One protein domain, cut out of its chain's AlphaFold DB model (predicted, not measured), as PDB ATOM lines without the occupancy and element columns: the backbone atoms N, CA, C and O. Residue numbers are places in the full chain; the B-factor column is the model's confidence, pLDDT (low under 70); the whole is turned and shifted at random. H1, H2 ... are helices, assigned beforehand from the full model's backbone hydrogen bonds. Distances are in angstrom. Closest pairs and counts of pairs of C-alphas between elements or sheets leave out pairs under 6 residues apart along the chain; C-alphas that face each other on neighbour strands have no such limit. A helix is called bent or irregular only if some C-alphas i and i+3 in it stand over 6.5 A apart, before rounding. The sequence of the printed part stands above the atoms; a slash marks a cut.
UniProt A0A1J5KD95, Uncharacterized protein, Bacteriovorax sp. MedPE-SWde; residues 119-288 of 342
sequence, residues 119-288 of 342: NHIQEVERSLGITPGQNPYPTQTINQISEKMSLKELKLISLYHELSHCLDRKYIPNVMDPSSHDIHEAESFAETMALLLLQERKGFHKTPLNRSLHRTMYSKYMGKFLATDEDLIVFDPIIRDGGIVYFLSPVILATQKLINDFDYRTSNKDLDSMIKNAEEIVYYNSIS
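This is residues 119 to 288 of the 342 residues of an uncharacterized protein of Bacteriovorax sp. MedPE-SWde (UniProt A0A1J5KD95). A long helix, H4, runs through the middle of a helical body, with H3 crossing it on one side and H10 on another, while H8 packs on H4 and also on residues 208 to 216 of the long helix H5. H7 packs on H5 farther along, at residues 218 to 228, H1 packs on residues 151 to 155 of H3, H2 packs on H1, and the short helices H6 and H9 lie at opposite ends of the longest axis. The printed part has 170 residues with ten named helices, H1 to H10 in order, and no named strand: the class is all helix. H4, H5 and H8 form a bundle, helices side by side, that is up and down, each running against the one before it. The whole is compact, with a radius of gyration of the C-alphas of 15.9 A and spans of 49 by 38 by 23 A.

Start with the longest helix, H4, residues 180 to 202: find C-alpha 180 at (-2.455, 37.371, -46.323), from where it runs 31.8 A to C-alpha 202 at (-16.404, 63.977, -35.866). H5, residues 207 to 228, is 30.9 A long and has a kink of 26 degrees near residue 222. H8 is residues 249 to 260, 16.3 A. H10, residues 271 to 285, runs 20.8 A to C-alpha 285 at (-7.926, 41.294, -31.053). H3 is residues 151 to 165, 21.7 A. H7, residues 237 to 245, 12.8 A, is irregular: C-alphas 240 and 243 are 7.5 A apart. The shorter ones are H1, residues 120 to 127, H2, residues 141 to 146, H6, residues 230 to 235, and H9, residues 262 to 266.

Look first at the hub, H4, which touches four other helices. Its closest C-alphas to H3 are those of Ala 194 and Tyr 160, 4.6 A apart, at a steep tilt of 55 degrees, opposite ways. H4 touches H10 at a steep tilt of 45 degrees, closest at the C-alphas of Met 193 and Ala 278, 5.4 A. It touches H8 at a shallow tilt of 25 degrees, the same way, with the closest C-alphas, Thr 192 and Ile 252, 6.1 A apart. With residues 180 to 187 alone H4 touches H7, where the closest C-alphas, those of His 184 and Val 245, are 4.3 A apart. H4 and H5 are close but not clearly touching. Step out to H5: with residues 208 to 216 alone it touches H8, opposite ways at a shallow tilt of 3 degrees, closest at the C-alphas of Ser 212 and Ser 249, 4.7 A. With residues 218 to 228 alone H5 touches H7, closest at the C-alphas of Gly 223 and Gly 243, 3.2 A, at a shallow tilt of 33 degrees, only just short of steep. H6 only just touches H5 and H7, with 3 pairs of C-alphas within 8 A each, and only at the corner. H8 touches H10 with residues 250 to 255 alone, closest at the C-alphas of Val 251 and Asn 285, 5.2 A. H3 touches H1 with residues 151 to 155 alone, closest at the C-alphas of Leu 151 and His 120, 5.0 A. H1 touches H2 at a steep tilt of 67 degrees, closest at the C-alphas of Val 124 and Ser 146, 6.2 A. H9 touches no helix. H3 and H10 are apart. In H1, H2, H3, H4, H8, H9 and H10 every O i to N i+4 pair is within hydrogen-bond range; in H5 16 of 18 are, in H6 1 of 2, and in H7 1 of 5, beside 5 of 6 O i to N i+3 pairs.

The two C-alphas farthest apart are those of Asp 231 and Thr 266, 50.9 A. The printed part has no cut. The links from H1 to H2 and from H3 to H4 are long, and the other links are tight. The mean pLDDT of the printed part is 91.4; look for values under 70 at residues 175 to 176 and 234 to 235.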
ATOM      1  N   ASN A 119     -22.201  58.314 -55.235       90.06
ATOM      2  CA  ASN A 119     -23.410  58.440 -54.437       90.06
ATOM      3  C   ASN A 119     -23.423  57.424 -53.278       90.06
ATOM      4  O   ASN A 119     -22.510  56.616 -53.115       90.06
ATOM      5  N   HIS A 120     -24.475  57.472 -52.460       92.12
ATOM      6  CA  HIS A 120     -24.580  56.618 -51.280       92.12
ATOM      7  C   HIS A 120     -24.525  55.119 -51.599       92.12
ATOM      8  O   HIS A 120     -23.724  54.404 -51.007       92.12
ATOM      9  N   ILE A 121     -25.325  54.666 -52.564       91.38
ATOM     10  CA  ILE A 121     -25.379  53.254 -52.954       91.38
ATOM     11  C   ILE A 121     -24.030  52.800 -53.513       91.38
ATOM     12  O   ILE A 121     -23.537  51.752 -53.117       91.38
ATOM     13  N   GLN A 122     -23.387  53.624 -54.342       90.62
ATOM     14  CA  GLN A 122     -22.070  53.312 -54.902       90.62
ATOM     15  C   GLN A 122     -20.989  53.170 -53.821       90.62
ATOM     16  O   GLN A 122     -20.136  52.292 -53.922       90.62
ATOM     17  N   GLU A 123     -21.013  53.993 -52.767       91.62
ATOM     18  CA  GLU A 123     -20.090  53.836 -51.633       91.62
ATOM     19  C   GLU A 123     -20.374  52.574 -50.813       91.62
ATOM     20  O   GLU A 123     -19.437  51.909 -50.368       91.62
ATOM     21  N   VAL A 124     -21.647  52.210 -50.641       93.44
ATOM     22  CA  VAL A 124     -22.029  50.956 -49.981       93.44
ATOM     23  C   VAL A 124     -21.535  49.761 -50.790       93.44
ATOM     24  O   VAL A 124     -20.828  48.918 -50.243       93.44
ATOM     25  N   GLU A 125     -21.833  49.717 -52.089       92.31
ATOM     26  CA  GLU A 125     -21.394  48.664 -53.010       92.31
ATOM     27  C   GLU A 125     -19.871  48.518 -53.016       92.31
ATOM     28  O   GLU A 125     -19.356  47.416 -52.818       92.31
ATOM     29  N   ARG A 126     -19.143  49.637 -53.127       90.75
ATOM     30  CA  ARG A 126     -17.677  49.660 -53.041       90.75
ATOM     31  C   ARG A 126     -17.184  49.097 -51.711       90.75
ATOM     32  O   ARG A 126     -16.264  48.285 -51.697       90.75
ATOM     33  N   SER A 127     -17.795  49.492 -50.591       91.31
ATOM     34  CA  SER A 127     -17.418  48.998 -49.257       91.31
ATOM     35  C   SER A 127     -17.650  47.492 -49.076       91.31
ATOM     36  O   SER A 127     -17.020  46.873 -48.221       91.31
ATOM     37  N   LEU A 128     -18.539  46.917 -49.889       92.44
ATOM     38  CA  LEU A 128     -18.890  45.501 -49.936       92.44
ATOM     39  C   LEU A 128     -18.144  44.738 -51.046       92.44
ATOM     40  O   LEU A 128     -18.388  43.547 -51.241       92.44
ATOM     41  N   GLY A 129     -17.224  45.398 -51.756       89.06
ATOM     42  CA  GLY A 129     -16.438  44.805 -52.840       89.06
ATOM     43  C   GLY A 129     -17.249  44.448 -54.084       89.06
ATOM     44  O   GLY A 129     -16.797  43.635 -54.881       89.06
ATOM     45  N   ILE A 130     -18.453  45.001 -54.239       89.31
ATOM     46  CA  ILE A 130     -19.318  44.705 -55.382       89.31
ATOM     47  C   ILE A 130     -18.757  45.402 -56.617       89.31
ATOM     48  O   ILE A 130     -18.498  46.607 -56.607       89.31
ATOM     49  N   THR A 131     -18.595  44.639 -57.694       80.31
ATOM     50  CA  THR A 131     -18.152  45.137 -58.998       80.31
ATOM     51  C   THR A 131     -19.284  45.013 -60.023       80.31
ATOM     52  O   THR A 131     -20.229  44.238 -59.831       80.31
ATOM     53  N   PRO A 132     -19.242  45.781 -61.131       72.56
ATOM     54  CA  PRO A 132     -20.240  45.655 -62.187       72.56
ATOM     55  C   PRO A 132     -20.336  44.212 -62.703       72.56
ATOM     56  O   PRO A 132     -19.388  43.681 -63.271       72.56
ATOM     57  N   GLY A 133     -21.504  43.591 -62.522       71.88
ATOM     58  CA  GLY A 133     -21.783  42.227 -62.981       71.88
ATOM     59  C   GLY A 133     -21.520  41.117 -61.960       71.88
ATOM     60  O   GLY A 133     -21.862  39.973 -62.246       71.88
ATOM     61  N   GLN A 134     -20.992  41.428 -60.771       82.25
ATOM     62  CA  GLN A 134     -20.732  40.439 -59.719       82.25
ATOM     63  C   GLN A 134     -21.253  40.934 -58.366       82.25
ATOM     64  O   GLN A 134     -20.640  41.758 -57.691       82.25
ATOM     65  N   ASN A 135     -22.410  40.407 -57.960       89.31
ATOM     66  CA  ASN A 135     -23.014  40.681 -56.660       89.31
ATOM     67  C   ASN A 135     -23.406  39.350 -55.988       89.31
ATOM     68  O   ASN A 135     -24.453  38.796 -56.324       89.31
ATOM     69  N   PRO A 136     -22.582  38.823 -55.060       90.50
ATOM     70  CA  PRO A 136     -22.877  37.572 -54.358       90.50
ATOM     71  C   PRO A 136     -23.888  37.734 -53.208       90.50
ATOM     72  O   PRO A 136     -24.188  36.759 -52.517       90.50
ATOM     73  N   TYR A 137     -24.392  38.946 -52.963       93.19
ATOM     74  CA  TYR A 137     -25.285  39.240 -51.847       93.19
ATOM     75  C   TYR A 137     -26.751  38.930 -52.209       93.19
ATOM     76  O   TYR A 137     -27.156  39.108 -53.362       93.19
ATOM     77  N   PRO A 138     -27.584  38.511 -51.240       91.62
ATOM     78  CA  PRO A 138     -29.012  38.332 -51.450       91.62
ATOM     79  C   PRO A 138     -29.713  39.618 -51.891       91.62
ATOM     80  O   PRO A 138     -29.283  40.744 -51.620       91.62
ATOM     81  N   THR A 139     -30.864  39.445 -52.537       84.81
ATOM     82  CA  THR A 139     -31.746  40.558 -52.891       84.81
ATOM     83  C   THR A 139     -32.111  41.356 -51.635       84.81
ATOM     84  O   THR A 139     -32.426  40.768 -50.607       84.81
ATOM     85  N   GLN A 140     -32.137  42.689 -51.737       85.75
ATOM     86  CA  GLN A 140     -32.449  43.657 -50.663       85.75
ATOM     87  C   GLN A 140     -31.334  43.934 -49.644       85.75
ATOM     88  O   GLN A 140     -31.387  44.993 -49.019       85.75
ATOM     89  N   THR A 141     -30.298  43.095 -49.539       87.69
ATOM     90  CA  THR A 141     -29.193  43.303 -48.586       87.69
ATOM     91  C   THR A 141     -28.550  44.686 -48.723       87.69
ATOM     92  O   THR A 141     -28.319  45.364 -47.725       87.69
ATOM     93  N   ILE A 142     -28.330  45.153 -49.958       86.81
ATOM     94  CA  ILE A 142     -27.742  46.478 -50.224       86.81
ATOM     95  C   ILE A 142     -28.631  47.608 -49.710       86.81
ATOM     96  O   ILE A 142     -28.129  48.572 -49.142       86.81
ATOM     97  N   ASN A 143     -29.950  47.489 -49.850       88.62
ATOM     98  CA  ASN A 143     -30.865  48.512 -49.354       88.62
ATOM     99  C   ASN A 143     -30.854  48.548 -47.821       88.62
ATOM    100  O   ASN A 143     -30.686  49.617 -47.245       88.62
ATOM    101  N   GLN A 144     -30.947  47.385 -47.170       90.62
ATOM    102  CA  GLN A 144     -30.947  47.278 -45.705       90.62
ATOM    103  C   GLN A 144     -29.651  47.805 -45.087       90.62
ATOM    104  O   GLN A 144     -29.671  48.505 -44.075       90.62
ATOM    105  N   ILE A 145     -28.510  47.492 -45.701       88.94
ATOM    106  CA  ILE A 145     -27.215  47.923 -45.184       88.94
ATOM    107  C   ILE A 145     -26.943  49.406 -45.473       88.94
ATOM    108  O   ILE A 145     -26.347  50.092 -44.645       88.94
ATOM    109  N   SER A 146     -27.474  49.940 -46.580       89.69
ATOM    110  CA  SER A 146     -27.408  51.375 -46.896       89.69
ATOM    111  C   SER A 146     -28.116  52.246 -45.858       89.69
ATOM    112  O   SER A 146     -27.827  53.430 -45.755       89.69
ATOM    113  N   GLU A 147     -29.037  51.697 -45.068       89.94
ATOM    114  CA  GLU A 147     -29.702  52.441 -43.992       89.94
ATOM    115  C   GLU A 147     -28.848  52.548 -42.716       89.94
ATOM    116  O   GLU A 147     -29.167  53.341 -41.828       89.94
ATOM    117  N   LYS A 148     -27.760  51.772 -42.596       91.62
ATOM    118  CA  LYS A 148     -26.966  51.674 -41.357       91.62
ATOM    119  C   LYS A 148     -25.890  52.755 -41.245       91.62
ATOM    120  O   LYS A 148     -25.520  53.127 -40.136       91.62
ATOM    121  N   MET A 149     -25.372  53.263 -42.356       93.25
ATOM    122  CA  MET A 149     -24.352  54.315 -42.375       93.25
ATOM    123  C   MET A 149     -24.778  55.403 -43.346       93.25
ATOM    124  O   MET A 149     -25.380  55.117 -44.367       93.25
ATOM    125  N   SER A 150     -24.474  56.659 -43.040       93.75
ATOM    126  CA  SER A 150     -24.659  57.762 -43.980       93.75
ATOM    127  C   SER A 150     -23.528  57.819 -45.010       93.75
ATOM    128  O   SER A 150     -22.393  57.421 -44.739       93.75
ATOM    129  N   LEU A 151     -23.786  58.452 -46.162       93.38
ATOM    130  CA  LEU A 151     -22.747  58.755 -47.156       93.38
ATOM    131  C   LEU A 151     -21.544  59.495 -46.540       93.38
ATOM    132  O   LEU A 151     -20.399  59.239 -46.908       93.38
ATOM    133  N   LYS A 152     -21.796  60.401 -45.586       94.25
ATOM    134  CA  LYS A 152     -20.743  61.119 -44.858       94.25
ATOM    135  C   LYS A 152     -19.855  60.167 -44.058       94.25
ATOM    136  O   LYS A 152     -18.636  60.279 -44.148       94.25
ATOM    137  N   GLU A 153     -20.443  59.249 -43.293       94.94
ATOM    138  CA  GLU A 153     -19.683  58.247 -42.537       94.94
ATOM    139  C   GLU A 153     -18.864  57.350 -43.466       94.94
ATOM    140  O   GLU A 153     -17.678  57.170 -43.218       94.94
ATOM    141  N   LEU A 154     -19.457  56.857 -44.559       94.69
ATOM    142  CA  LEU A 154     -18.779  55.982 -45.525       94.69
ATOM    143  C   LEU A 154     -17.588  56.664 -46.211       94.69
ATOM    144  O   LEU A 154     -16.512  56.075 -46.320       94.69
ATOM    145  N   LYS A 155     -17.741  57.922 -46.636       94.56
ATOM    146  CA  LYS A 155     -16.638  58.669 -47.253       94.56
ATOM    147  C   LYS A 155     -15.533  59.006 -46.252       94.56
ATOM    148  O   LYS A 155     -14.359  58.873 -46.584       94.56
ATOM    149  N   LEU A 156     -15.889  59.427 -45.034       96.19
ATOM    150  CA  LEU A 156     -14.899  59.782 -44.013       96.19
ATOM    151  C   LEU A 156     -14.148  58.560 -43.489       96.19
ATOM    152  O   LEU A 156     -12.930  58.627 -43.369       96.19
ATOM    153  N   ILE A 157     -14.835  57.443 -43.224       96.06
ATOM    154  CA  ILE A 157     -14.152  56.222 -42.785       96.06
ATOM    155  C   ILE A 157     -13.217  55.705 -43.871       96.06
ATOM    156  O   ILE A 157     -12.097  55.325 -43.560       96.06
ATOM    157  N   SER A 158     -13.624  55.768 -45.145       95.44
ATOM    158  CA  SER A 158     -12.746  55.390 -46.249       95.44
ATOM    159  C   SER A 158     -11.512  56.283 -46.317       95.44
ATOM    160  O   SER A 158     -10.415  55.770 -46.453       95.44
ATOM    161  N   LEU A 159     -11.672  57.605 -46.199       97.25
ATOM    162  CA  LEU A 159     -10.541  58.533 -46.198       97.25
ATOM    163  C   LEU A 159      -9.587  58.275 -45.023       97.25
ATOM    164  O   LEU A 159      -8.376  58.218 -45.219       97.25
ATOM    165  N   TYR A 160     -10.119  58.122 -43.809       98.25
ATOM    166  CA  TYR A 160      -9.287  57.881 -42.633       98.25
ATOM    167  C   TYR A 160      -8.644  56.495 -42.637       98.25
ATOM    168  O   TYR A 160      -7.549  56.361 -42.105       98.25
ATOM    169  N   HIS A 161      -9.269  55.489 -43.247       97.94
ATOM    170  CA  HIS A 161      -8.685  54.159 -43.431       97.94
ATOM    171  C   HIS A 161      -7.428  54.228 -44.301       97.94
ATOM    172  O   HIS A 161      -6.360  53.814 -43.859       97.94
ATOM    173  N   GLU A 162      -7.503  54.889 -45.459       97.12
ATOM    174  CA  GLU A 162      -6.323  55.076 -46.310       97.12
ATOM    175  C   GLU A 162      -5.242  55.934 -45.637       97.12
ATOM    176  O   GLU A 162      -4.055  55.615 -45.689       97.12
ATOM    177  N   LEU A 163      -5.632  57.008 -44.943       97.75
ATOM    178  CA  LEU A 163      -4.686  57.785 -44.141       97.75
ATOM    179  C   LEU A 163      -3.998  56.912 -43.084       97.75
ATOM    180  O   LEU A 163      -2.801  57.056 -42.856       97.75
ATOM    181  N   SER A 164      -4.737  55.998 -42.463       97.81
ATOM    182  CA  SER A 164      -4.210  55.140 -41.409       97.81
ATOM    183  C   SER A 164      -3.171  54.152 -41.926       97.81
ATOM    184  O   SER A 164      -2.185  53.935 -41.234       97.81
ATOM    185  N   HIS A 165      -3.281  53.646 -43.158       95.62
ATOM    186  CA  HIS A 165      -2.184  52.880 -43.768       95.62
ATOM    187  C   HIS A 165      -0.881  53.687 -43.858       95.62
ATOM    188  O   HIS A 165       0.199  53.136 -43.669       95.62
ATOM    189  N   CYS A 166      -0.961  54.999 -44.102       94.94
ATOM    190  CA  CYS A 166       0.213  55.876 -44.093       94.94
ATOM    191  C   CYS A 166       0.721  56.212 -42.679       94.94
ATOM    192  O   CYS A 166       1.811  56.768 -42.565       94.94
ATOM    193  N   LEU A 167      -0.050  55.929 -41.626       95.25
ATOM    194  CA  LEU A 167       0.328  56.130 -40.221       95.25
ATOM    195  C   LEU A 167       0.796  54.837 -39.542       95.25
ATOM    196  O   LEU A 167       1.258  54.880 -38.404       95.25
ATOM    197  N   ASP A 168       0.654  53.696 -40.215       92.94
ATOM    198  CA  ASP A 168       1.051  52.400 -39.686       92.94
ATOM    199  C   ASP A 168       2.573  52.298 -39.609       92.94
ATOM    200  O   ASP A 168       3.269  52.377 -40.620       92.94
ATOM    201  N   ARG A 169       3.092  52.116 -38.394       87.25
ATOM    202  CA  ARG A 169       4.526  51.960 -38.116       87.25
ATOM    203  C   ARG A 169       4.923  50.498 -37.896       87.25
ATOM    204  O   ARG A 169       6.116  50.196 -37.834       87.25
ATOM    205  N   LYS A 170       3.951  49.595 -37.734       91.31
ATOM    206  CA  LYS A 170       4.160  48.266 -37.144       91.31
ATOM    207  C   LYS A 170       3.710  47.124 -38.044       91.31
ATOM    208  O   LYS A 170       4.441  46.141 -38.148       91.31
ATOM    209  N   TYR A 171       2.550  47.244 -38.679       90.69
ATOM    210  CA  TYR A 171       1.922  46.169 -39.450       90.69
ATOM    211  C   TYR A 171       2.088  46.347 -40.964       90.69
ATOM    212  O   TYR A 171       1.421  45.675 -41.741       90.69
ATOM    213  N   ILE A 172       3.031  47.194 -41.402       83.06
ATOM    214  CA  ILE A 172       3.349  47.406 -42.820       83.06
ATOM    215  C   ILE A 172       3.772  46.072 -43.474       83.06
ATOM    216  O   ILE A 172       4.850  45.557 -43.149       83.06
ATOM    217  N   PRO A 173       3.007  45.532 -44.446       76.88
ATOM    218  CA  PRO A 173       3.339  44.258 -45.073       76.88
ATOM    219  C   PRO A 173       4.632  44.326 -45.889       76.88
ATOM    220  O   PRO A 173       5.015  45.365 -46.443       76.88
ATOM    221  N   ASN A 174       5.299  43.180 -46.038       71.69
ATOM    222  CA  ASN A 174       6.425  43.072 -46.956       71.69
ATOM    223  C   ASN A 174       5.942  43.196 -48.410       71.69
ATOM    224  O   ASN A 174       5.358  42.272 -48.959       71.69
ATOM    225  N   VAL A 175       6.261  44.317 -49.059       69.56
ATOM    226  CA  VAL A 175       5.830  44.633 -50.436       69.56
ATOM    227  C   VAL A 175       6.261  43.583 -51.475       69.56
ATOM    228  O   VAL A 175       5.653  43.495 -52.534       69.56
ATOM    229  N   MET A 176       7.314  42.801 -51.207       68.44
ATOM    230  CA  MET A 176       7.829  41.814 -52.168       68.44
ATOM    231  C   MET A 176       7.142  40.449 -52.077       68.44
ATOM    232  O   MET A 176       7.171  39.709 -53.056       68.44
ATOM    233  N   ASP A 177       6.590  40.108 -50.914       74.00
ATOM    234  CA  ASP A 177       5.936  38.822 -50.652       74.00
ATOM    235  C   ASP A 177       5.008  38.973 -49.434       74.00
ATOM    236  O   ASP A 177       5.373  38.585 -48.319       74.00
ATOM    237  N   PRO A 178       3.868  39.672 -49.589       81.31
ATOM    238  CA  PRO A 178       2.990  39.947 -48.467       81.31
ATOM    239  C   PRO A 178       2.199  38.687 -48.104       81.31
ATOM    240  O   PRO A 178       1.498  38.108 -48.935       81.31
ATOM    241  N   SER A 179       2.274  38.274 -46.839       90.88
ATOM    242  CA  SER A 179       1.404  37.221 -46.317       90.88
ATOM    243  C   SER A 179      -0.028  37.762 -46.183       90.88
ATOM    244  O   SER A 179      -0.226  38.890 -45.733       90.88
ATOM    245  N   SER A 180      -1.050  36.965 -46.520       93.75
ATOM    246  CA  SER A 180      -2.455  37.371 -46.323       93.75
ATOM    247  C   SER A 180      -2.771  37.704 -44.859       93.75
ATOM    248  O   SER A 180      -3.658  38.508 -44.584       93.75
ATOM    249  N   HIS A 181      -2.055  37.093 -43.910       95.19
ATOM    250  CA  HIS A 181      -2.206  37.406 -42.489       95.19
ATOM    251  C   HIS A 181      -1.576  38.763 -42.144       95.19
ATOM    252  O   HIS A 181      -2.198  39.545 -41.435       95.19
ATOM    253  N   ASP A 182      -0.429  39.103 -42.733       93.88
ATOM    254  CA  ASP A 182       0.211  40.415 -42.551       93.88
ATOM    255  C   ASP A 182      -0.687  41.523 -43.124       93.88
ATOM    256  O   ASP A 182      -0.876  42.566 -42.503       93.88
ATOM    257  N   ILE A 183      -1.306  41.271 -44.286       94.75
ATOM    258  CA  ILE A 183      -2.305  42.177 -44.869       94.75
ATOM    259  C   ILE A 183      -3.497  42.328 -43.917       94.75
ATOM    260  O   ILE A 183      -3.929  43.444 -43.662       94.75
ATOM    261  N   HIS A 184      -4.012  41.238 -43.339       97.00
ATOM    262  CA  HIS A 184      -5.098  41.312 -42.355       97.00
ATOM    263  C   HIS A 184      -4.753  42.188 -41.146       97.00
ATOM    264  O   HIS A 184      -5.609  42.937 -40.670       97.00
ATOM    265  N   GLU A 185      -3.525  42.112 -40.633       97.50
ATOM    266  CA  GLU A 185      -3.095  42.959 -39.519       97.50
ATOM    267  C   GLU A 185      -2.977  44.433 -39.930       97.50
ATOM    268  O   GLU A 185      -3.438  45.302 -39.184       97.50
ATOM    269  N   ALA A 186      -2.470  44.717 -41.134       96.75
ATOM    270  CA  ALA A 186      -2.428  46.069 -41.697       96.75
ATOM    271  C   ALA A 186      -3.837  46.668 -41.878       96.75
ATOM    272  O   ALA A 186      -4.102  47.802 -41.479       96.75
ATOM    273  N   GLU A 187      -4.772  45.889 -42.427       97.56
ATOM    274  CA  GLU A 187      -6.186  46.259 -42.577       97.56
ATOM    275  C   GLU A 187      -6.866  46.470 -41.219       97.56
ATOM    276  O   GLU A 187      -7.635  47.416 -41.023       97.56
ATOM    277  N   SER A 188      -6.548  45.612 -40.247       98.50
ATOM    278  CA  SER A 188      -7.036  45.717 -38.873       98.50
ATOM    279  C   SER A 188      -6.571  47.009 -38.208       98.50
ATOM    280  O   SER A 188      -7.372  47.677 -37.545       98.50
ATOM    281  N   PHE A 189      -5.303  47.384 -38.399       98.69
ATOM    282  CA  PHE A 189      -4.763  48.651 -37.916       98.69
ATOM    283  C   PHE A 189      -5.451  49.833 -38.588       98.69
ATOM    284  O   PHE A 189      -5.971  50.710 -37.895       98.69
ATOM    285  N   ALA A 190      -5.519  49.829 -39.919       98.44
ATOM    286  CA  ALA A 190      -6.090  50.930 -40.678       98.44
ATOM    287  C   ALA A 190      -7.560  51.183 -40.328       98.44
ATOM    288  O   ALA A 190      -7.973  52.324 -40.129       98.44
ATOM    289  N   GLU A 191      -8.362  50.126 -40.194       98.31
ATOM    290  CA  GLU A 191      -9.765  50.225 -39.793       98.31
ATOM    291  C   GLU A 191      -9.921  50.695 -38.337       98.31
ATOM    292  O   GLU A 191     -10.746  51.565 -38.054       98.31
ATOM    293  N   THR A 192      -9.100  50.180 -37.418       98.50
ATOM    294  CA  THR A 192      -9.112  50.604 -36.011       98.50
ATOM    295  C   THR A 192      -8.775  52.088 -35.887       98.50
ATOM    296  O   THR A 192      -9.544  52.858 -35.308       98.50
ATOM    297  N   MET A 193      -7.660  52.514 -36.477       98.44
ATOM    298  CA  MET A 193      -7.199  53.899 -36.424       98.44
ATOM    299  C   MET A 193      -8.185  54.850 -37.117       98.44
ATOM    300  O   MET A 193      -8.485  55.921 -36.585       98.44
ATOM    301  N   ALA A 194      -8.793  54.435 -38.234       98.31
ATOM    302  CA  ALA A 194      -9.836  55.210 -38.899       98.31
ATOM    303  C   ALA A 194     -11.044  55.475 -37.999       98.31
ATOM    304  O   ALA A 194     -11.572  56.587 -37.989       98.31
ATOM    305  N   LEU A 195     -11.477  54.477 -37.226       98.12
ATOM    306  CA  LEU A 195     -12.591  54.613 -36.290       98.12
ATOM    307  C   LEU A 195     -12.240  55.522 -35.106       98.12
ATOM    308  O   LEU A 195     -13.088  56.315 -34.692       98.12
ATOM    309  N   LEU A 196     -11.005  55.459 -34.594       97.44
ATOM    310  CA  LEU A 196     -10.532  56.376 -33.550       97.44
ATOM    311  C   LEU A 196     -10.488  57.824 -34.061       97.44
ATOM    312  O   LEU A 196     -11.033  58.713 -33.405       97.44
ATOM    313  N   LEU A 197      -9.935  58.057 -35.258       96.81
ATOM    314  CA  LEU A 197      -9.908  59.375 -35.907       96.81
ATOM    315  C   LEU A 197     -11.316  59.909 -36.179       96.81
ATOM    316  O   LEU A 197     -11.606  61.073 -35.905       96.81
ATOM    317  N   LEU A 198     -12.205  59.063 -36.702       95.94
ATOM    318  CA  LEU A 198     -13.586  59.432 -36.995       95.94
ATOM    319  C   LEU A 198     -14.332  59.838 -35.725       95.94
ATOM    320  O   LEU A 198     -15.053  60.838 -35.711       95.94
ATOM    321  N   GLN A 199     -14.131  59.083 -34.650       94.56
ATOM    322  CA  GLN A 199     -14.701  59.397 -33.358       94.56
ATOM    323  C   GLN A 199     -14.159  60.719 -32.805       94.56
ATOM    324  O   GLN A 199     -14.947  61.590 -32.446       94.56
ATOM    325  N   GLU A 200     -12.841  60.892 -32.747       93.44
ATOM    326  CA  GLU A 200     -12.226  62.075 -32.137       93.44
ATOM    327  C   GLU A 200     -12.523  63.353 -32.934       93.44
ATOM    328  O   GLU A 200     -12.880  64.383 -32.367       93.44
ATOM    329  N   ARG A 201     -12.463  63.290 -34.271       93.06
ATOM    330  CA  ARG A 201     -12.644  64.470 -35.132       93.06
ATOM    331  C   ARG A 201     -14.107  64.806 -35.402       93.06
ATOM    332  O   ARG A 201     -14.410  65.962 -35.703       93.06
ATOM    333  N   LYS A 202     -15.010  63.815 -35.395       94.12
ATOM    334  CA  LYS A 202     -16.404  63.977 -35.866       94.12
ATOM    335  C   LYS A 202     -17.470  63.532 -34.864       94.12
ATOM    336  O   LYS A 202     -18.644  63.812 -35.099       94.12
ATOM    337  N   GLY A 203     -17.090  62.888 -33.761       91.19
ATOM    338  CA  GLY A 203     -18.011  62.456 -32.705       91.19
ATOM    339  C   GLY A 203     -18.916  61.287 -33.101       91.19
ATOM    340  O   GLY A 203     -20.031  61.167 -32.592       91.19
ATOM    341  N   PHE A 204     -18.496  60.448 -34.051       91.19
ATOM    342  CA  PHE A 204     -19.316  59.342 -34.551       91.19
ATOM    343  C   PHE A 204     -19.148  58.050 -33.733       91.19
ATOM    344  O   PHE A 204     -18.460  57.110 -34.121       91.19
ATOM    345  N   HIS A 205     -19.864  57.980 -32.609       84.19
ATOM    346  CA  HIS A 205     -19.710  56.910 -31.612       84.19
ATOM    347  C   HIS A 205     -20.303  55.545 -31.996       84.19
ATOM    348  O   HIS A 205     -19.954  54.540 -31.381       84.19
ATOM    349  N   LYS A 206     -21.250  55.506 -32.943       84.75
ATOM    350  CA  LYS A 206     -21.975  54.279 -33.337       84.75
ATOM    351  C   LYS A 206     -21.446  53.646 -34.623       84.75
ATOM    352  O   LYS A 206     -21.832  52.525 -34.948       84.75
ATOM    353  N   THR A 207     -20.576  54.350 -35.346       91.06
ATOM    354  CA  THR A 207     -20.030  53.878 -36.616       91.06
ATOM    355  C   THR A 207     -19.288  52.542 -36.502       91.06
ATOM    356  O   THR A 207     -19.496  51.725 -37.397       91.06
ATOM    357  N   PRO A 208     -18.515  52.230 -35.435       94.50
ATOM    358  CA  PRO A 208     -17.855  50.929 -35.334       94.50
ATOM    359  C   PRO A 208     -18.827  49.738 -35.407       94.50
ATOM    360  O   PRO A 208     -18.575  48.796 -36.149       94.50
ATOM    361  N   LEU A 209     -19.975  49.776 -34.718       92.88
ATOM    362  CA  LEU A 209     -20.949  48.670 -34.768       92.88
ATOM    363  C   LEU A 209     -21.482  48.430 -36.186       92.88
ATOM    364  O   LEU A 209     -21.449  47.304 -36.683       92.88
ATOM    365  N   ASN A 210     -21.918  49.495 -36.861       94.25
ATOM    366  CA  ASN A 210     -22.414  49.389 -38.234       94.25
ATOM    367  C   ASN A 210     -21.291  48.974 -39.192       94.25
ATOM    368  O   ASN A 210     -21.506  48.197 -40.117       94.25
ATOM    369  N   ARG A 211     -20.057  49.416 -38.941       95.62
ATOM    370  CA  ARG A 211     -18.904  49.033 -39.747       95.62
ATOM    371  C   ARG A 211     -18.508  47.566 -39.568       95.62
ATOM    372  O   ARG A 211     -18.168  46.915 -40.553       95.62
ATOM    373  N   SER A 212     -18.607  47.027 -38.352       96.56
ATOM    374  CA  SER A 212     -18.427  45.593 -38.086       96.56
ATOM    375  C   SER A 212     -19.469  44.764 -38.835       96.56
ATOM    376  O   SER A 212     -19.120  43.743 -39.429       96.56
ATOM    377  N   LEU A 213     -20.718  45.236 -38.902       94.88
ATOM    378  CA  LEU A 213     -21.744  44.620 -39.741       94.88
ATOM    379  C   LEU A 213     -21.318  44.616 -41.221       94.88
ATOM    380  O   LEU A 213     -21.261  43.548 -41.821       94.88
ATOM    381  N   HIS A 214     -20.909  45.760 -41.788       94.75
ATOM    382  CA  HIS A 214     -20.404  45.837 -43.172       94.75
ATOM    383  C   HIS A 214     -19.249  44.863 -43.453       94.75
ATOM    384  O   HIS A 214     -19.289  44.133 -44.442       94.75
ATOM    385  N   ARG A 215     -18.223  44.829 -42.593       96.31
ATOM    386  CA  ARG A 215     -17.054  43.956 -42.787       96.31
ATOM    387  C   ARG A 215     -17.404  42.473 -42.621       96.31
ATOM    388  O   ARG A 215     -16.931  41.655 -43.398       96.31
ATOM    389  N   THR A 216     -18.305  42.121 -41.703       96.81
ATOM    390  CA  THR A 216     -18.785  40.730 -41.566       96.81
ATOM    391  C   THR A 216     -19.605  40.291 -42.777       96.81
ATOM    392  O   THR A 216     -19.429  39.179 -43.269       96.81
ATOM    393  N   MET A 217     -20.465  41.173 -43.297       95.25
ATOM    394  CA  MET A 217     -21.236  40.928 -44.520       95.25
ATOM    395  C   MET A 217     -20.314  40.715 -45.723       95.25
ATOM    396  O   MET A 217     -20.529  39.781 -46.498       95.25
ATOM    397  N   TYR A 218     -19.256  41.527 -45.839       95.38
ATOM    398  CA  TYR A 218     -18.200  41.318 -46.827       95.38
ATOM    399  C   TYR A 218     -17.604  39.916 -46.707       95.38
ATOM    400  O   TYR A 218     -17.610  39.157 -47.676       95.38
ATOM    401  N   SER A 219     -17.146  39.537 -45.514       96.06
ATOM    402  CA  SER A 219     -16.553  38.222 -45.285       96.06
ATOM    403  C   SER A 219     -17.512  37.095 -45.661       96.06
ATOM    404  O   SER A 219     -17.122  36.192 -46.394       96.06
ATOM    405  N   LYS A 220     -18.780  37.169 -45.246       95.38
ATOM    406  CA  LYS A 220     -19.787  36.139 -45.535       95.38
ATOM    407  C   LYS A 220     -20.012  35.920 -47.029       95.38
ATOM    408  O   LYS A 220     -19.962  34.780 -47.491       95.38
ATOM    409  N   TYR A 221     -20.313  36.986 -47.769       94.56
ATOM    410  CA  TYR A 221     -20.766  36.871 -49.157       94.56
ATOM    411  C   TYR A 221     -19.617  36.996 -50.144       94.56
ATOM    412  O   TYR A 221     -19.387  36.082 -50.937       94.56
ATOM    413  N   MET A 222     -18.869  38.097 -50.071       92.56
ATOM    414  CA  MET A 222     -17.730  38.319 -50.955       92.56
ATOM    415  C   MET A 222     -16.603  37.337 -50.644       92.56
ATOM    416  O   MET A 222     -16.068  36.715 -51.552       92.56
ATOM    417  N   GLY A 223     -16.294  37.104 -49.368       91.69
ATOM    418  CA  GLY A 223     -15.241  36.166 -48.980       91.69
ATOM    419  C   GLY A 223     -15.460  34.746 -49.491       91.69
ATOM    420  O   GLY A 223     -14.545  34.139 -50.042       91.69
ATOM    421  N   LYS A 224     -16.689  34.231 -49.375       86.38
ATOM    422  CA  LYS A 224     -17.042  32.914 -49.916       86.38
ATOM    423  C   LYS A 224     -16.972  32.878 -51.442       86.38
ATOM    424  O   LYS A 224     -16.476  31.902 -51.991       86.38
ATOM    425  N   PHE A 225     -17.441  33.930 -52.112       89.75
ATOM    426  CA  PHE A 225     -17.343  34.058 -53.565       89.75
ATOM    427  C   PHE A 225     -15.876  33.996 -54.028       89.75
ATOM    428  O   PHE A 225     -15.516  33.096 -54.787       89.75
ATOM    429  N   LEU A 226     -15.011  34.851 -53.469       88.81
ATOM    430  CA  LEU A 226     -13.584  34.926 -53.803       88.81
ATOM    431  C   LEU A 226     -12.814  33.634 -53.496       88.81
ATOM    432  O   LEU A 226     -11.904  33.271 -54.233       88.81
ATOM    433  N   ALA A 227     -13.179  32.908 -52.437       86.62
ATOM    434  CA  ALA A 227     -12.521  31.649 -52.082       86.62
ATOM    435  C   ALA A 227     -12.776  30.509 -53.090       86.62
ATOM    436  O   ALA A 227     -12.072  29.490 -53.045       86.62
ATOM    437  N   THR A 228     -13.778  30.673 -53.963       82.88
ATOM    438  CA  THR A 228     -14.262  29.653 -54.907       82.88
ATOM    439  C   THR A 228     -14.153  30.046 -56.384       82.88
ATOM    440  O   THR A 228     -14.338  29.184 -57.238       82.88
ATOM    441  N   ASP A 229     -13.850  31.307 -56.696       81.25
ATOM    442  CA  ASP A 229     -13.700  31.797 -58.071       81.25
ATOM    443  C   ASP A 229     -12.290  31.487 -58.606       81.25
ATOM    444  O   ASP A 229     -11.317  32.174 -58.287       81.25
ATOM    445  N   GLU A 230     -12.163  30.416 -59.393       76.38
ATOM    446  CA  GLU A 230     -10.866  29.959 -59.911       76.38
ATOM    447  C   GLU A 230     -10.210  30.965 -60.868       76.38
ATOM    448  O   GLU A 230      -8.983  31.081 -60.861       76.38
ATOM    449  N   ASP A 231     -10.996  31.728 -61.638       76.50
ATOM    450  CA  ASP A 231     -10.461  32.694 -62.601       76.50
ATOM    451  C   ASP A 231      -9.746  33.831 -61.867       76.50
ATOM    452  O   ASP A 231      -8.603  34.156 -62.190       76.50
ATOM    453  N   LEU A 232     -10.372  34.397 -60.829       72.69
ATOM    454  CA  LEU A 232      -9.762  35.453 -60.013       72.69
ATOM    455  C   LEU A 232      -8.524  34.959 -59.249       72.69
ATOM    456  O   LEU A 232      -7.516  35.665 -59.185       72.69
ATOM    457  N   ILE A 233      -8.573  33.737 -58.712       71.88
ATOM    458  CA  ILE A 233      -7.471  33.141 -57.940       71.88
ATOM    459  C   ILE A 233      -6.224  32.915 -58.807       71.88
ATOM    460  O   ILE A 233      -5.105  33.045 -58.311       71.88
ATOM    461  N   VAL A 234      -6.390  32.579 -60.091       65.88
ATOM    462  CA  VAL A 234      -5.257  32.402 -61.015       65.88
ATOM    463  C   VAL A 234      -4.498  33.714 -61.233       65.88
ATOM    464  O   VAL A 234      -3.276  33.683 -61.396       65.88
ATOM    465  N   PHE A 235      -5.187  34.859 -61.219       64.94
ATOM    466  CA  PHE A 235      -4.548  36.166 -61.391       64.94
ATOM    467  C   PHE A 235      -3.818  36.647 -60.136       64.94
ATOM    468  O   PHE A 235      -2.728  37.207 -60.259       64.94
ATOM    469  N   ASP A 236      -4.386  36.420 -58.951       74.88
ATOM    470  CA  ASP A 236      -3.744  36.738 -57.675       74.88
ATOM    471  C   ASP A 236      -4.205  35.757 -56.576       74.88
ATOM    472  O   ASP A 236      -5.338  35.847 -56.091       74.88
ATOM    473  N   PRO A 237      -3.337  34.824 -56.135       79.06
ATOM    474  CA  PRO A 237      -3.687  33.832 -55.123       79.06
ATOM    475  C   PRO A 237      -4.126  34.418 -53.773       79.06
ATOM    476  O   PRO A 237      -4.848  33.740 -53.037       79.06
ATOM    477  N   ILE A 238      -3.719  35.651 -53.440       85.06
ATOM    478  CA  ILE A 238      -4.095  36.324 -52.186       85.06
ATOM    479  C   ILE A 238      -5.595  36.640 -52.169       85.06
ATOM    480  O   ILE A 238      -6.210  36.632 -51.099       85.06
ATOM    481  N   ILE A 239      -6.224  36.822 -53.339       84.12
ATOM    482  CA  ILE A 239      -7.665  37.096 -53.460       84.12
ATOM    483  C   ILE A 239      -8.502  36.027 -52.752       84.12
ATOM    484  O   ILE A 239      -9.519  36.353 -52.135       84.12
ATOM    485  N   ARG A 240      -8.042  34.768 -52.751       88.38
ATOM    486  CA  ARG A 240      -8.710  33.656 -52.061       88.38
ATOM    487  C   ARG A 240      -8.966  33.944 -50.580       88.38
ATOM    488  O   ARG A 240      -9.952  33.475 -50.015       88.38
ATOM    489  N   ASP A 241      -8.069  34.695 -49.953       92.56
ATOM    490  CA  ASP A 241      -8.133  35.018 -48.534       92.56
ATOM    491  C   ASP A 241      -8.867  36.330 -48.250       92.56
ATOM    492  O   ASP A 241      -9.038  36.673 -47.080       92.56
ATOM    493  N   GLY A 242      -9.343  37.046 -49.278       90.81
ATOM    494  CA  GLY A 242      -9.975  38.360 -49.140       90.81
ATOM    495  C   GLY A 242     -11.088  38.383 -48.089       90.81
ATOM    496  O   GLY A 242     -11.176  39.310 -47.288       90.81
ATOM    497  N   GLY A 243     -11.882  37.312 -47.997       92.75
ATOM    498  CA  GLY A 243     -12.910  37.168 -46.963       92.75
ATOM    499  C   GLY A 243     -12.397  37.269 -45.528       92.75
ATOM    500  O   GLY A 243     -13.051  37.881 -44.687       92.75
ATOM    501  N   ILE A 244     -11.233  36.687 -45.249       95.81
ATOM    502  CA  ILE A 244     -10.632  36.622 -43.909       95.81
ATOM    503  C   ILE A 244      -9.783  37.859 -43.664       95.81
ATOM    504  O   ILE A 244      -9.839  38.416 -42.572       95.81
ATOM    505  N   VAL A 245      -9.058  38.322 -44.691       96.62
ATOM    506  CA  VAL A 245      -8.317  39.588 -44.665       96.62
ATOM    507  C   VAL A 245      -9.225  40.711 -44.178       96.62
ATOM    508  O   VAL A 245      -8.880  41.407 -43.228       96.62
ATOM    509  N   TYR A 246     -10.431  40.809 -44.738       96.25
ATOM    510  CA  TYR A 246     -11.405  41.834 -44.372       96.25
ATOM    511  C   TYR A 246     -12.392  41.420 -43.269       96.25
ATOM    512  O   TYR A 246     -13.326  42.178 -42.983       96.25
ATOM    513  N   PHE A 247     -12.190  40.282 -42.592       97.69
ATOM    514  CA  PHE A 247     -12.963  39.934 -41.394       97.69
ATOM    515  C   PHE A 247     -12.444  40.709 -40.172       97.69
ATOM    516  O   PHE A 247     -11.812  40.174 -39.268       97.69
ATOM    517  N   LEU A 248     -12.712  42.015 -40.158       98.12
ATOM    518  CA  LEU A 248     -12.156  42.966 -39.184       98.12
ATOM    519  C   LEU A 248     -13.029  43.149 -37.931       98.12
ATOM    520  O   LEU A 248     -12.727  43.959 -37.058       98.12
ATOM    521  N   SER A 249     -14.140  42.420 -37.821       97.56
ATOM    522  CA  SER A 249     -15.101  42.589 -36.725       97.56
ATOM    523  C   SER A 249     -14.509  42.479 -35.322       97.56
ATOM    524  O   SER A 249     -14.854  43.325 -34.498       97.56
ATOM    525  N   PRO A 250     -13.601  41.531 -35.019       98.06
ATOM    526  CA  PRO A 250     -12.970  41.466 -33.703       98.06
ATOM    527  C   PRO A 250     -12.297  42.782 -33.275       98.06
ATOM    528  O   PRO A 250     -12.599  43.307 -32.199       98.06
ATOM    529  N   VAL A 251     -11.462  43.377 -34.136       98.56
ATOM    530  CA  VAL A 251     -10.770  44.641 -33.830       98.56
ATOM    531  C   VAL A 251     -11.726  45.833 -33.819       98.56
ATOM    532  O   VAL A 251     -11.627  46.695 -32.945       98.56
ATOM    533  N   ILE A 252     -12.730  45.856 -34.701       98.50
ATOM    534  CA  ILE A 252     -13.742  46.922 -34.734       98.50
ATOM    535  C   ILE A 252     -14.584  46.927 -33.446       98.50
ATOM    536  O   ILE A 252     -14.840  47.986 -32.870       98.50
ATOM    537  N   LEU A 253     -15.008  45.757 -32.959       97.50
ATOM    538  CA  LEU A 253     -15.797  45.643 -31.729       97.50
ATOM    539  C   LEU A 253     -14.963  45.978 -30.483       97.50
ATOM    540  O   LEU A 253     -15.465  46.628 -29.562       97.50
ATOM    541  N   ALA A 254     -13.681  45.610 -30.464       98.19
ATOM    542  CA  ALA A 254     -12.751  46.056 -29.427       98.19
ATOM    543  C   ALA A 254     -12.570  47.587 -29.447       98.19
ATOM    544  O   ALA A 254     -12.615  48.233 -28.398       98.19
ATOM    545  N   THR A 255     -12.487  48.183 -30.638       98.25
ATOM    546  CA  THR A 255     -12.449  49.642 -30.826       98.25
ATOM    547  C   THR A 255     -13.713  50.312 -30.294       98.25
ATOM    548  O   THR A 255     -13.632  51.308 -29.578       98.25
ATOM    549  N   GLN A 256     -14.892  49.739 -30.557       97.06
ATOM    550  CA  GLN A 256     -16.155  50.230 -29.998       97.06
ATOM    551  C   GLN A 256     -16.142  50.238 -28.467       97.06
ATOM    552  O   GLN A 256     -16.658  51.173 -27.849       97.06
ATOM    553  N   LYS A 257     -15.575  49.193 -27.849       96.69
ATOM    554  CA  LYS A 257     -15.448  49.101 -26.392       96.69
ATOM    555  C   LYS A 257     -14.562  50.224 -25.852       96.69
ATOM    556  O   LYS A 257     -14.974  50.872 -24.895       96.69
ATOM    557  N   LEU A 258     -13.418  50.487 -26.488       96.12
ATOM    558  CA  LEU A 258     -12.537  51.598 -26.118       96.12
ATOM    559  C   LEU A 258     -13.239  52.953 -26.285       96.12
ATOM    560  O   LEU A 258     -13.258  53.752 -25.361       96.12
ATOM    561  N   ILE A 259     -13.900  53.193 -27.421       94.44
ATOM    562  CA  ILE A 259     -14.636  54.442 -27.687       94.44
ATOM    563  C   ILE A 259     -15.742  54.702 -26.651       94.44
ATOM    564  O   ILE A 259     -16.064  55.856 -26.365       94.44
ATOM    565  N   ASN A 260     -16.343  53.648 -26.095       93.44
ATOM    566  CA  ASN A 260     -17.386  53.761 -25.075       93.44
ATOM    567  C   ASN A 260     -16.838  53.907 -23.650       93.44
ATOM    568  O   ASN A 260     -17.583  54.330 -22.759       93.44
ATOM    569  N   ASP A 261     -15.564  53.583 -23.437       93.50
ATOM    570  CA  ASP A 261     -14.908  53.711 -22.145       93.50
ATOM    571  C   ASP A 261     -14.917  55.173 -21.658       93.50
ATOM    572  O   ASP A 261     -14.816  56.124 -22.438       93.50
ATOM    573  N   PHE A 262     -15.140  55.377 -20.359       89.44
ATOM    574  CA  PHE A 262     -15.279  56.722 -19.797       89.44
ATOM    575  C   PHE A 262     -13.948  57.480 -19.776       89.44
ATOM    576  O   PHE A 262     -13.916  58.662 -20.134       89.44
ATOM    577  N   ASP A 263     -12.864  56.805 -19.405       89.38
ATOM    578  CA  ASP A 263     -11.536  57.410 -19.308       89.38
ATOM    579  C   ASP A 263     -11.020  57.742 -20.708       89.38
ATOM    580  O   ASP A 263     -10.498  58.836 -20.958       89.38
ATOM    581  N   TYR A 264     -11.288  56.852 -21.668       90.12
ATOM    582  CA  TYR A 264     -11.054  57.166 -23.069       90.12
ATOM    583  C   TYR A 264     -11.865  58.391 -23.503       90.12
ATOM    584  O   TYR A 264     -11.306  59.338 -24.032       90.12
ATOM    585  N   ARG A 265     -13.176  58.473 -23.256       87.06
ATOM    586  CA  ARG A 265     -13.976  59.618 -23.742       87.06
ATOM    587  C   ARG A 265     -13.591  60.967 -23.139       87.06
ATOM    588  O   ARG A 265     -13.763  61.977 -23.813       87.06
ATOM    589  N   THR A 266     -13.111  60.993 -21.901       85.81
ATOM    590  CA  THR A 266     -12.839  62.240 -21.166       85.81
ATOM    591  C   THR A 266     -11.406  62.750 -21.301       85.81
ATOM    592  O   THR A 266     -11.142  63.904 -20.962       85.81
ATOM    593  N   SER A 267     -10.490  61.935 -21.819       85.81
ATOM    594  CA  SER A 267      -9.121  62.356 -22.117       85.81
ATOM    595  C   SER A 267      -9.042  63.121 -23.443       85.81
ATOM    596  O   SER A 267      -9.808  62.862 -24.369       85.81
ATOM    597  N   ASN A 268      -8.102  64.058 -23.563       80.88
ATOM    598  CA  ASN A 268      -7.665  64.530 -24.879       80.88
ATOM    599  C   ASN A 268      -6.681  63.503 -25.438       80.88
ATOM    600  O   ASN A 268      -5.788  63.075 -24.704       80.88
ATOM    601  N   LYS A 269      -6.825  63.124 -26.710       90.06
ATOM    602  CA  LYS A 269      -5.921  62.174 -27.366       90.06
ATOM    603  C   LYS A 269      -5.154  62.902 -28.445       90.06
ATOM    604  O   LYS A 269      -5.745  63.508 -29.335       90.06
ATOM    605  N   ASP A 270      -3.840  62.836 -28.347       93.31
ATOM    606  CA  ASP A 270      -2.985  63.161 -29.472       93.31
ATOM    607  C   ASP A 270      -2.912  61.977 -30.448       93.31
ATOM    608  O   ASP A 270      -3.433  60.880 -30.208       93.31
ATOM    609  N   LEU A 271      -2.287  62.233 -31.594       94.00
ATOM    610  CA  LEU A 271      -2.136  61.256 -32.661       94.00
ATOM    611  C   LEU A 271      -1.367  60.010 -32.200       94.00
ATOM    612  O   LEU A 271      -1.807  58.896 -32.474       94.00
ATOM    613  N   ASP A 272      -0.260  60.183 -31.475       94.25
ATOM    614  CA  ASP A 272       0.572  59.066 -31.018       94.25
ATOM    615  C   ASP A 272      -0.167  58.172 -30.016       94.25
ATOM    616  O   ASP A 272      -0.070  56.944 -30.090       94.25
ATOM    617  N   SER A 273      -0.967  58.752 -29.115       95.19
ATOM    618  CA  SER A 273      -1.821  57.972 -28.223       95.19
ATOM    619  C   SER A 273      -2.869  57.177 -28.998       95.19
ATOM    620  O   SER A 273      -3.154  56.041 -28.618       95.19
ATOM    621  N   MET A 274      -3.456  57.738 -30.062       96.69
ATOM    622  CA  MET A 274      -4.408  57.005 -30.905       96.69
ATOM    623  C   MET A 274      -3.730  55.866 -31.672       96.69
ATOM    624  O   MET A 274      -4.257  54.756 -31.665       96.69
ATOM    625  N   ILE A 275      -2.549  56.106 -32.253       96.94
ATOM    626  CA  ILE A 275      -1.753  55.074 -32.936       96.94
ATOM    627  C   ILE A 275      -1.446  53.928 -31.971       96.94
ATOM    628  O   ILE A 275      -1.726  52.773 -32.280       96.94
ATOM    629  N   LYS A 276      -0.961  54.236 -30.763       96.69
ATOM    630  CA  LYS A 276      -0.658  53.222 -29.747       96.69
ATOM    631  C   LYS A 276      -1.892  52.408 -29.350       96.69
ATOM    632  O   LYS A 276      -1.809  51.187 -29.235       96.69
ATOM    633  N   ASN A 277      -3.036  53.066 -29.158       97.19
ATOM    634  CA  ASN A 277      -4.292  52.377 -28.861       97.19
ATOM    635  C   ASN A 277      -4.716  51.456 -30.014       97.19
ATOM    636  O   ASN A 277      -5.175  50.341 -29.765       97.19
ATOM    637  N   ALA A 278      -4.542  51.892 -31.265       98.38
ATOM    638  CA  ALA A 278      -4.826  51.066 -32.431       98.38
ATOM    639  C   ALA A 278      -3.905  49.838 -32.492       98.38
ATOM    640  O   ALA A 278      -4.391  48.720 -32.648       98.38
ATOM    641  N   GLU A 279      -2.599  50.015 -32.284       98.25
ATOM    642  CA  GLU A 279      -1.640  48.907 -32.226       98.25
ATOM    643  C   GLU A 279      -1.964  47.902 -31.115       98.25
ATOM    644  O   GLU A 279      -1.827  46.695 -31.313       98.25
ATOM    645  N   GLU A 280      -2.383  48.385 -29.945       97.94
ATOM    646  CA  GLU A 280      -2.755  47.536 -28.814       97.94
ATOM    647  C   GLU A 280      -4.035  46.742 -29.101       97.94
ATOM    648  O   GLU A 280      -4.084  45.532 -28.868       97.94
ATOM    649  N   ILE A 281      -5.052  47.392 -29.673       98.50
ATOM    650  CA  ILE A 281      -6.285  46.721 -30.096       98.50
ATOM    651  C   ILE A 281      -5.971  45.622 -31.110       98.50
ATOM    652  O   ILE A 281      -6.436  44.497 -30.920       98.50
ATOM    653  N   VAL A 282      -5.181  45.918 -32.146       98.56
ATOM    654  CA  VAL A 282      -4.802  44.931 -33.167       98.56
ATOM    655  C   VAL A 282      -4.041  43.781 -32.526       98.56
ATOM    656  O   VAL A 282      -4.439  42.637 -32.694       98.56
ATOM    657  N   TYR A 283      -3.017  44.063 -31.720       97.75
ATOM    658  CA  TYR A 283      -2.205  43.031 -31.075       97.75
ATOM    659  C   TYR A 283      -3.026  42.015 -30.266       97.75
ATOM    660  O   TYR A 283      -2.716  40.825 -30.281       97.75
ATOM    661  N   TYR A 284      -4.069  42.468 -29.564       97.94
ATOM    662  CA  TYR A 284      -4.880  41.590 -28.718       97.94
ATOM    663  C   TYR A 284      -6.134  41.022 -29.390       97.94
ATOM    664  O   TYR A 284      -6.692  40.055 -28.871       97.94
ATOM    665  N   ASN A 285      -6.612  41.620 -30.486       98.25
ATOM    666  CA  ASN A 285      -7.926  41.294 -31.053       98.25
ATOM    667  C   ASN A 285      -7.903  40.967 -32.550       98.25
ATOM    668  O   ASN A 285      -8.941  40.551 -33.060       98.25
ATOM    669  N   SER A 286      -6.787  41.141 -33.266       97.75
ATOM    670  CA  SER A 286      -6.680  40.640 -34.640       97.75
ATOM    671  C   SER A 286      -6.785  39.115 -34.659       97.75
ATOM    672  O   SER A 286      -6.552  38.422 -33.660       97.75
ATOM    673  N   ILE A 287      -7.173  38.565 -35.807       97.94
ATOM    674  CA  ILE A 287      -7.238  37.116 -35.973       97.94
ATOM    675  C   ILE A 287      -5.804  36.590 -35.935       97.94
ATOM    676  O   ILE A 287      -4.980  36.961 -36.767       97.94
ATOM    677  N   SER A 288      -5.500  35.701 -34.988       96.88
ATOM    678  CA  SER A 288      -4.170  35.087 -34.908       96.88
ATOM    679  C   SER A 288      -3.872  34.241 -36.153       96.88
ATOM    680  O   SER A 288      -4.785  33.685 -36.757       96.88
TER     681      SER A 288